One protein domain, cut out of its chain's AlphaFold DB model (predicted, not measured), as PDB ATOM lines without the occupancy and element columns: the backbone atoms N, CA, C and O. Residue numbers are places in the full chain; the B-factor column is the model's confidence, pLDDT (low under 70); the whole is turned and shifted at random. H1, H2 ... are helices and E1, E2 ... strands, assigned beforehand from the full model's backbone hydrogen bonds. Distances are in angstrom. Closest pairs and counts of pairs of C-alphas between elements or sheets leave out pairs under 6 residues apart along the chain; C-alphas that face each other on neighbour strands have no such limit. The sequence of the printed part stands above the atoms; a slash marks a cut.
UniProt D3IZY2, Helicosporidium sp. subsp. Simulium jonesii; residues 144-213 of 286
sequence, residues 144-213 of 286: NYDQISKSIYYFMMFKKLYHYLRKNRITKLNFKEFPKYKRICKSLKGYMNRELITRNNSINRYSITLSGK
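This is residues 144 to 213 of the 286 residues of a protein of Helicosporidium sp. subsp. Simulium jonesii (UniProt D3IZY2). One long helix, H1, has a two-stranded hairpin, E1 and E2, packed along residues 149 to 160. A shorter helix, H2, makes a loose V with H1, narrowest near Ile 152 and Leu 188, and the long link of residues 168 to 178 joins its wide ends. The printed part has 70 residues, in the order H1, H2, E1, E2, with an antiparallel sheet, of the mixed class. It is flat, 38 by 34 by 17 A, and only just loose, close to compact, with a radius of gyration of the C-alphas of 13.5 A.

H1, residues 145 to 167, spans 32.5 A from C-alpha 145 at (13.439, 3.222, 59.819). H2 is residues 179 to 188, 14.4 A. E1 is residues 192 to 197, 14.9 A. E2, residues 204 to 208, spans 12.9 A and ends with C-alpha 208 at (11.270, 0.605, 70.846).

H1 and H2 are close but not clearly touching, with closest C-alphas Ile 152 and Leu 188 at 7.1 A. They run opposite ways at a steep tilt of 58 degrees. The closest C-alphas of H1 and E2, Met 156 and Tyr 206, are 7.4 A apart. H2 and E2 are apart. In the hairpin, N 193 and O 207 are within hydrogen-bond range at 2.9 A. Every O i to N i+4 pair in H1 and H2 is within hydrogen-bond range.

The farthest C-alphas, Arg 169 and Lys 213, are 39.5 A apart. The printed part has no cut. Residues 193 to 207 have pLDDT under 70.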
ATOM      1  N   ASN A 144      12.869   4.800  55.974       93.50
ATOM      2  CA  ASN A 144      14.011   5.360  56.698       93.50
ATOM      3  C   ASN A 144      13.953   4.988  58.193       93.50
ATOM      4  O   ASN A 144      14.131   5.819  59.092       93.50
ATOM      5  N   TYR A 145      13.639   3.720  58.463       91.00
ATOM      6  CA  TYR A 145      13.439   3.222  59.819       91.00
ATOM      7  C   TYR A 145      14.673   3.429  60.718       91.00
ATOM      8  O   TYR A 145      14.520   3.789  61.884       91.00
ATOM      9  N   ASP A 146      15.892   3.283  60.198       90.38
ATOM     10  CA  ASP A 146      17.115   3.395  61.005       90.38
ATOM     11  C   ASP A 146      17.306   4.794  61.597       90.38
ATOM     12  O   ASP A 146      17.652   4.939  62.770       90.38
ATOM     13  N   GLN A 147      17.017   5.850  60.835       91.38
ATOM     14  CA  GLN A 147      17.093   7.217  61.360       91.38
ATOM     15  C   GLN A 147      15.933   7.524  62.306       91.38
ATOM     16  O   GLN A 147      16.099   8.195  63.328       91.38
ATOM     17  N   ILE A 148      14.746   7.001  62.007       90.25
ATOM     18  CA  ILE A 148      13.557   7.247  62.823       90.25
ATOM     19  C   ILE A 148      13.632   6.503  64.152       90.25
ATOM     20  O   ILE A 148      13.267   7.067  65.183       90.25
ATOM     21  N   SER A 149      14.182   5.292  64.171       88.19
ATOM     22  CA  SER A 149      14.445   4.540  65.397       88.19
ATOM     23  C   SER A 149      15.446   5.275  66.299       88.19
ATOM     24  O   SER A 149      15.172   5.443  67.490       88.19
ATOM     25  N   LYS A 150      16.529   5.834  65.735       89.44
ATOM     26  CA  LYS A 150      17.461   6.724  66.454       89.44
ATOM     27  C   LYS A 150      16.749   7.959  67.013       89.44
ATOM     28  O   LYS A 150      16.906   8.277  68.189       89.44
ATOM     29  N   SER A 151      15.907   8.625  66.220       89.12
ATOM     30  CA  SER A 151      15.131   9.788  66.677       89.12
ATOM     31  C   SER A 151      14.176   9.439  67.828       89.12
ATOM     32  O   SER A 151      14.114  10.168  68.822       89.12
ATOM     33  N   ILE A 152      13.490   8.292  67.754       87.94
ATOM     34  CA  ILE A 152      12.639   7.778  68.839       87.94
ATOM     35  C   ILE A 152      13.471   7.528  70.099       87.94
ATOM     36  O   ILE A 152      13.055   7.917  71.194       87.94
ATOM     37  N   TYR A 153      14.645   6.913  69.956       87.00
ATOM     38  CA  TYR A 153      15.559   6.655  71.065       87.00
ATOM     39  C   TYR A 153      16.023   7.950  71.742       87.00
ATOM     40  O   TYR A 153      15.860   8.101  72.955       87.00
ATOM     41  N   TYR A 154      16.512   8.927  70.975       88.62
ATOM     42  CA  TYR A 154      16.939  10.219  71.517       88.62
ATOM     43  C   TYR A 154      15.792  10.975  72.183       88.62
ATOM     44  O   TYR A 154      15.956  11.509  73.280       88.62
ATOM     45  N   PHE A 155      14.600  10.962  71.584       88.56
ATOM     46  CA  PHE A 155      13.416  11.566  72.186       88.56
ATOM     47  C   PHE A 155      13.062  10.929  73.537       88.56
ATOM     48  O   PHE A 155      12.630  11.600  74.479       88.56
ATOM     49  N   MET A 156      13.261   9.621  73.654       84.62
ATOM     50  CA  MET A 156      13.008   8.870  74.872       84.62
ATOM     51  C   MET A 156      14.035   9.173  75.969       84.62
ATOM     52  O   MET A 156      13.642   9.388  77.118       84.62
ATOM     53  N   MET A 157      15.316   9.288  75.608       85.31
ATOM     54  CA  MET A 157      16.380   9.744  76.510       85.31
ATOM     55  C   MET A 157      16.145  11.183  76.976       85.31
ATOM     56  O   MET A 157      16.188  11.456  78.176       85.31
ATOM     57  N   PHE A 158      15.769  12.079  76.059       87.62
ATOM     58  CA  PHE A 158      15.373  13.448  76.386       87.62
ATOM     59  C   PHE A 158      14.214  13.475  77.389       87.62
ATOM     60  O   PHE A 158      14.272  14.176  78.397       87.62
ATOM     61  N   LYS A 159      13.168  12.670  77.171       85.31
ATOM     62  CA  LYS A 159      12.023  12.580  78.089       85.31
ATOM     63  C   LYS A 159      12.426  12.085  79.483       85.31
ATOM     64  O   LYS A 159      11.854  12.560  80.468       85.31
ATOM     65  N   LYS A 160      13.385  11.153  79.575       83.94
ATOM     66  CA  LYS A 160      13.959  10.680  80.848       83.94
ATOM     67  C   LYS A 160      14.667  11.812  81.576       83.94
ATOM     68  O   LYS A 160      14.336  12.091  82.726       83.94
ATOM     69  N   LEU A 161      15.599  12.465  80.885       86.19
ATOM     70  CA  LEU A 161      16.381  13.572  81.422       86.19
ATOM     71  C   LEU A 161      15.459  14.697  81.891       86.19
ATOM     72  O   LEU A 161      15.552  15.139  83.029       86.19
ATOM     73  N   TYR A 162      14.481  15.074  81.068       85.50
ATOM     74  CA  TYR A 162      13.476  16.067  81.429       85.50
ATOM     75  C   TYR A 162      12.700  15.692  82.700       85.50
ATOM     76  O   TYR A 162      12.464  16.537  83.565       85.50
ATOM     77  N   HIS A 163      12.296  14.425  82.840       84.56
ATOM     78  CA  HIS A 163      11.602  13.968  84.040       84.56
ATOM     79  C   HIS A 163      12.497  14.039  85.285       84.56
ATOM     80  O   HIS A 163      12.022  14.481  86.329       84.56
ATOM     81  N   TYR A 164      13.770  13.658  85.161       85.44
ATOM     82  CA  TYR A 164      14.771  13.754  86.226       85.44
ATOM     83  C   TYR A 164      15.003  15.208  86.662       85.44
ATOM     84  O   TYR A 164      14.835  15.528  87.838       85.44
ATOM     85  N   LEU A 165      15.275  16.108  85.710       88.19
ATOM     86  CA  LEU A 165      15.495  17.534  85.969       88.19
ATOM     87  C   LEU A 165      14.289  18.187  86.657       88.19
ATOM     88  O   LEU A 165      14.453  18.950  87.608       88.19
ATOM     89  N   ARG A 166      13.066  17.851  86.223       84.75
ATOM     90  CA  ARG A 166      11.832  18.357  86.839       84.75
ATOM     91  C   ARG A 166      11.598  17.782  88.238       84.75
ATOM     92  O   ARG A 166      11.150  18.518  89.111       84.75
ATOM     93  N   LYS A 167      11.881  16.491  88.453       87.25
ATOM     94  CA  LYS A 167      11.744  15.836  89.767       87.25
ATOM     95  C   LYS A 167      12.701  16.451  90.790       87.25
ATOM     96  O   LYS A 167      12.282  16.724  91.907       87.25
ATOM     97  N   ASN A 168      13.931  16.740  90.374       89.31
ATOM     98  CA  ASN A 168      14.966  17.328  91.226       89.31
ATOM     99  C   ASN A 168      14.927  18.863  91.262       89.31
ATOM    100  O   ASN A 168      15.847  19.480  91.781       89.31
ATOM    101  N   ARG A 169      13.883  19.489  90.694       88.06
ATOM    102  CA  ARG A 169      13.695  20.952  90.656       88.06
ATOM    103  C   ARG A 169      14.870  21.731  90.030       88.06
ATOM    104  O   ARG A 169      14.986  22.928  90.255       88.06
ATOM    105  N   ILE A 170      15.680  21.083  89.186       89.56
ATOM    106  CA  ILE A 170      16.837  21.693  88.502       89.56
ATOM    107  C   ILE A 170      16.378  22.661  87.398       89.56
ATOM    108  O   ILE A 170      17.033  23.658  87.123       89.56
ATOM    109  N   THR A 171      15.233  22.395  86.759       82.81
ATOM    110  CA  THR A 171      14.708  23.240  85.674       82.81
ATOM    111  C   THR A 171      13.289  23.722  85.953       82.81
ATOM    112  O   THR A 171      12.408  22.900  86.216       82.81
ATOM    113  N   LYS A 172      13.036  25.024  85.764       82.69
ATOM    114  CA  LYS A 172      11.677  25.609  85.740       82.69
ATOM    115  C   LYS A 172      10.953  25.405  84.398       82.69
ATOM    116  O   LYS A 172       9.735  25.538  84.329       82.69
ATOM    117  N   LEU A 173      11.681  25.040  83.335       81.81
ATOM    118  CA  LEU A 173      11.135  24.855  81.988       81.81
ATOM    119  C   LEU A 173      10.067  23.756  81.935       81.81
ATOM    120  O   LEU A 173      10.316  22.579  82.218       81.81
ATOM    121  N   ASN A 174       8.868  24.114  81.480       82.25
ATOM    122  CA  ASN A 174       7.787  23.161  81.290       82.25
ATOM    123  C   ASN A 174       7.681  22.715  79.824       82.25
ATOM    124  O   ASN A 174       6.791  23.127  79.090       82.25
ATOM    125  N   PHE A 175       8.541  21.779  79.397       78.25
ATOM    126  CA  PHE A 175       8.489  21.219  78.035       78.25
ATOM    127  C   PHE A 175       7.120  20.644  77.636       78.25
ATOM    128  O   PHE A 175       6.795  20.575  76.450       78.25
ATOM    129  N   LYS A 176       6.279  20.268  78.610       78.12
ATOM    130  CA  LYS A 176       4.910  19.823  78.328       78.12
ATOM    131  C   LYS A 176       4.043  20.914  77.718       78.12
ATOM    132  O   LYS A 176       3.029  20.542  77.148       78.12
ATOM    133  N   GLU A 177       4.390  22.191  77.831       82.38
ATOM    134  CA  GLU A 177       3.637  23.308  77.251       82.38
ATOM    135  C   GLU A 177       3.960  23.509  75.770       82.38
ATOM    136  O   GLU A 177       3.063  23.854  74.999       82.38
ATOM    137  N   PHE A 178       5.171  23.141  75.340       85.50
ATOM    138  CA  PHE A 178       5.631  23.328  73.969       85.50
ATOM    139  C   PHE A 178       4.809  22.492  72.972       85.50
ATOM    140  O   PHE A 178       4.762  21.254  73.071       85.50
ATOM    141  N   PRO A 179       4.211  23.124  71.943       85.75
ATOM    142  CA  PRO A 179       3.388  22.431  70.953       85.75
ATOM    143  C   PRO A 179       4.126  21.299  70.228       85.75
ATOM    144  O   PRO A 179       3.565  20.216  70.033       85.75
ATOM    145  N   LYS A 180       5.403  21.514  69.875       86.00
ATOM    146  CA  LYS A 180       6.247  20.521  69.187       86.00
ATOM    147  C   LYS A 180       6.442  19.265  70.041       86.00
ATOM    148  O   LYS A 180       6.219  18.157  69.558       86.00
ATOM    149  N   TYR A 181       6.747  19.431  71.328       86.69
ATOM    150  CA  TYR A 181       6.895  18.312  72.259       86.69
ATOM    151  C   TYR A 181       5.580  17.541  72.447       86.69
ATOM    152  O   TYR A 181       5.572  16.308  72.367       86.69
ATOM    153  N   LYS A 182       4.447  18.243  72.627       85.69
ATOM    154  CA  LYS A 182       3.112  17.616  72.730       85.69
ATOM    155  C   LYS A 182       2.792  16.770  71.494       85.69
ATOM    156  O   LYS A 182       2.287  15.655  71.635       85.69
ATOM    157  N   ARG A 183       3.077  17.294  70.298       85.31
ATOM    158  CA  ARG A 183       2.856  16.605  69.017       85.31
ATOM    159  C   ARG A 183       3.696  15.332  68.911       85.31
ATOM    160  O   ARG A 183       3.119  14.267  68.713       85.31
ATOM    161  N   ILE A 184       5.008  15.428  69.138       85.94
ATOM    162  CA  ILE A 184       5.931  14.283  69.050       85.94
ATOM    163  C   ILE A 184       5.577  13.206  70.086       85.94
ATOM    164  O   ILE A 184       5.494  12.023  69.757       85.94
ATOM    165  N   CYS A 185       5.272  13.603  71.327       84.75
ATOM    166  CA  CYS A 185       4.811  12.676  72.364       84.75
ATOM    167  C   CYS A 185       3.589  11.867  71.918       84.75
ATOM    168  O   CYS A 185       3.495  10.676  72.205       84.75
ATOM    169  N   LYS A 186       2.625  12.525  71.269       84.81
ATOM    170  CA  LYS A 186       1.383  11.902  70.811       84.81
ATOM    171  C   LYS A 186       1.631  10.927  69.656       84.81
ATOM    172  O   LYS A 186       1.121   9.808  69.713       84.81
ATOM    173  N   SER A 187       2.426  11.316  68.657       83.88
ATOM    174  CA  SER A 187       2.758  10.462  67.505       83.88
ATOM    175  C   SER A 187       3.606   9.255  67.885       83.88
ATOM    176  O   SER A 187       3.325   8.159  67.417       83.88
ATOM    177  N   LEU A 188       4.599   9.424  68.765       84.00
ATOM    178  CA  LEU A 188       5.557   8.354  69.069       84.00
ATOM    179  C   LEU A 188       5.100   7.402  70.177       84.00
ATOM    180  O   LEU A 188       5.733   6.378  70.416       84.00
ATOM    181  N   LYS A 189       3.983   7.702  70.849       83.31
ATOM    182  CA  LYS A 189       3.504   6.954  72.021       83.31
ATOM    183  C   LYS A 189       3.403   5.442  71.798       83.31
ATOM    184  O   LYS A 189       3.633   4.698  72.742       83.31
ATOM    185  N   GLY A 190       3.011   4.998  70.605       81.62
ATOM    186  CA  GLY A 190       2.861   3.573  70.290       81.62
ATOM    187  C   GLY A 190       4.112   2.890  69.748       81.62
ATOM    188  O   GLY A 190       4.082   1.675  69.555       81.62
ATOM    189  N   TYR A 191       5.197   3.647  69.554       82.19
ATOM    190  CA  TYR A 191       6.534   3.139  69.231       82.19
ATOM    191  C   TYR A 191       7.417   2.957  70.474       82.19
ATOM    192  O   TYR A 191       8.519   2.425  70.391       82.19
ATOM    193  N   MET A 192       6.951   3.418  71.637       76.62
ATOM    194  CA  MET A 192       7.722   3.438  72.875       76.62
ATOM    195  C   MET A 192       7.169   2.406  73.858       76.62
ATOM    196  O   MET A 192       6.013   2.501  74.272       76.62
ATOM    197  N   ASN A 193       8.011   1.477  74.308       68.44
ATOM    198  CA  ASN A 193       7.740   0.674  75.494       68.44
ATOM    199  C   ASN A 193       8.474   1.272  76.689       68.44
ATOM    200  O   ASN A 193       9.658   1.612  76.628       68.44
ATOM    201  N   ARG A 194       7.755   1.401  77.803       58.84
ATOM    202  CA  ARG A 194       8.343   1.892  79.044       58.84
ATOM    203  C   ARG A 194       9.096   0.761  79.748       58.84
ATOM    204  O   ARG A 194       8.581  -0.347  79.812       58.84
ATOM    205  N   GLU A 195      10.291   1.099  80.232       54.59
ATOM    206  CA  GLU A 195      11.086   0.431  81.277       54.59
ATOM    207  C   GLU A 195      10.873  -1.086  81.394       54.59
ATOM    208  O   GLU A 195      10.020  -1.562  82.142       54.59
ATOM    209  N   LEU A 196      11.706  -1.861  80.692       47.09
ATOM    210  CA  LEU A 196      11.980  -3.224  81.135       47.09
ATOM    211  C   LEU A 196      12.933  -3.121  82.327       47.09
ATOM    212  O   LEU A 196      14.093  -2.753  82.156       47.09
ATOM    213  N   ILE A 197      12.441  -3.432  83.526       46.12
ATOM    214  CA  ILE A 197      13.309  -3.717  84.670       46.12
ATOM    215  C   ILE A 197      14.006  -5.039  84.337       46.12
ATOM    216  O   ILE A 197      13.370  -6.095  84.280       46.12
ATOM    217  N   THR A 198      15.299  -4.987  84.025       45.00
ATOM    218  CA  THR A 198      16.120  -6.199  83.941       45.00
ATOM    219  C   THR A 198      16.245  -6.808  85.336       45.00
ATOM    220  O   THR A 198      16.389  -6.057  86.296       45.00
ATOM    221  N   ARG A 199      16.243  -8.147  85.446       48.16
ATOM    222  CA  ARG A 199      16.365  -8.888  86.723       48.16
ATOM    223  C   ARG A 199      17.517  -8.413  87.623       48.16
ATOM    224  O   ARG A 199      17.408  -8.536  88.832       48.16
ATOM    225  N   ASN A 200      18.556  -7.809  87.048       48.59
ATOM    226  CA  ASN A 200      19.738  -7.340  87.773       48.59
ATOM    227  C   ASN A 200      19.634  -5.878  88.260       48.59
ATOM    228  O   ASN A 200      20.663  -5.286  88.565       48.59
ATOM    229  N   ASN A 201      18.442  -5.256  88.262       52.06
ATOM    230  CA  ASN A 201      18.178  -3.865  88.693       52.06
ATOM    231  C   ASN A 201      19.041  -2.756  88.046       52.06
ATOM    232  O   ASN A 201      18.919  -1.592  88.412       52.06
ATOM    233  N   SER A 202      19.879  -3.078  87.058       46.09
ATOM    234  CA  SER A 202      21.003  -2.218  86.668       46.09
ATOM    235  C   SER A 202      20.829  -1.476  85.346       46.09
ATOM    236  O   SER A 202      21.546  -0.508  85.126       46.09
ATOM    237  N   ILE A 203      19.865  -1.808  84.477       46.38
ATOM    238  CA  ILE A 203      19.565  -0.937  83.331       46.38
ATOM    239  C   ILE A 203      18.056  -0.857  83.057       46.38
ATOM    240  O   ILE A 203      17.458  -1.777  82.499       46.38
ATOM    241  N   ASN A 204      17.467   0.315  83.329       50.12
ATOM    242  CA  ASN A 204      16.203   0.754  82.725       50.12
ATOM    243  C   ASN A 204      16.422   0.960  81.218       50.12
ATOM    244  O   ASN A 204      16.599   2.093  80.756       50.12
ATOM    245  N   ARG A 205      16.457  -0.128  80.437       53.06
ATOM    246  CA  ARG A 205      16.533  -0.028  78.978       53.06
ATOM    247  C   ARG A 205      15.164   0.368  78.466       53.06
ATOM    248  O   ARG A 205      14.174  -0.354  78.609       53.06
ATOM    249  N   TYR A 206      15.115   1.543  77.862       60.09
ATOM    250  CA  TYR A 206      14.009   1.869  76.999       60.09
ATOM    251  C   TYR A 206      14.037   0.966  75.770       60.09
ATOM    252  O   TYR A 206      15.092   0.763  75.174       60.09
ATOM    253  N   SER A 207      12.879   0.435  75.390       63.53
ATOM    254  CA  SER A 207      12.752  -0.389  74.191       63.53
ATOM    255  C   SER A 207      11.786   0.261  73.215       63.53
ATOM    256  O   SER A 207      10.747   0.805  73.597       63.53
ATOM    257  N   ILE A 208      12.149   0.212  71.940       71.19
ATOM    258  CA  ILE A 208      11.270   0.605  70.846       71.19
ATOM    259  C   ILE A 208      10.359  -0.600  70.576       71.19
ATOM    260  O   ILE A 208      10.844  -1.720  70.427       71.19
ATOM    261  N   THR A 209       9.038  -0.405  70.589       71.06
ATOM    262  CA  THR A 209       8.062  -1.483  70.317       71.06
ATOM    263  C   THR A 209       8.159  -1.965  68.878       71.06
ATOM    264  O   THR A 209       8.065  -3.163  68.620       71.06
ATOM    265  N   LEU A 210       8.350  -1.023  67.955       74.56
ATOM    266  CA  LEU A 210       8.581  -1.292  66.550       74.56
ATOM    267  C   LEU A 210      10.063  -1.605  66.397       74.56
ATOM    268  O   LEU A 210      10.853  -0.685  66.231       74.56
ATOM    269  N   SER A 211      10.437  -2.873  66.554       71.44
ATOM    270  CA  SER A 211      11.802  -3.354  66.341       71.44
ATOM    271  C   SER A 211      11.926  -3.823  64.895       71.44
ATOM    272  O   SER A 211      11.357  -4.847  64.526       71.44
ATOM    273  N   GLY A 212      12.617  -3.035  64.076       82.38
ATOM    274  CA  GLY A 212      12.718  -3.255  62.639       82.38
ATOM    275  C   GLY A 212      11.420  -2.982  61.877       82.38
ATOM    276  O   GLY A 212      10.523  -2.262  62.330       82.38
ATOM    277  N   LYS A 213      11.340  -3.578  60.687       88.00
ATOM    278  CA  LYS A 213      10.162  -3.525  59.818       88.00
ATOM    279  C   LYS A 213       9.038  -4.395  60.410       88.00
ATOM    280  O   LYS A 213       9.324  -5.481  60.912       88.00
TER     281      LYS A 213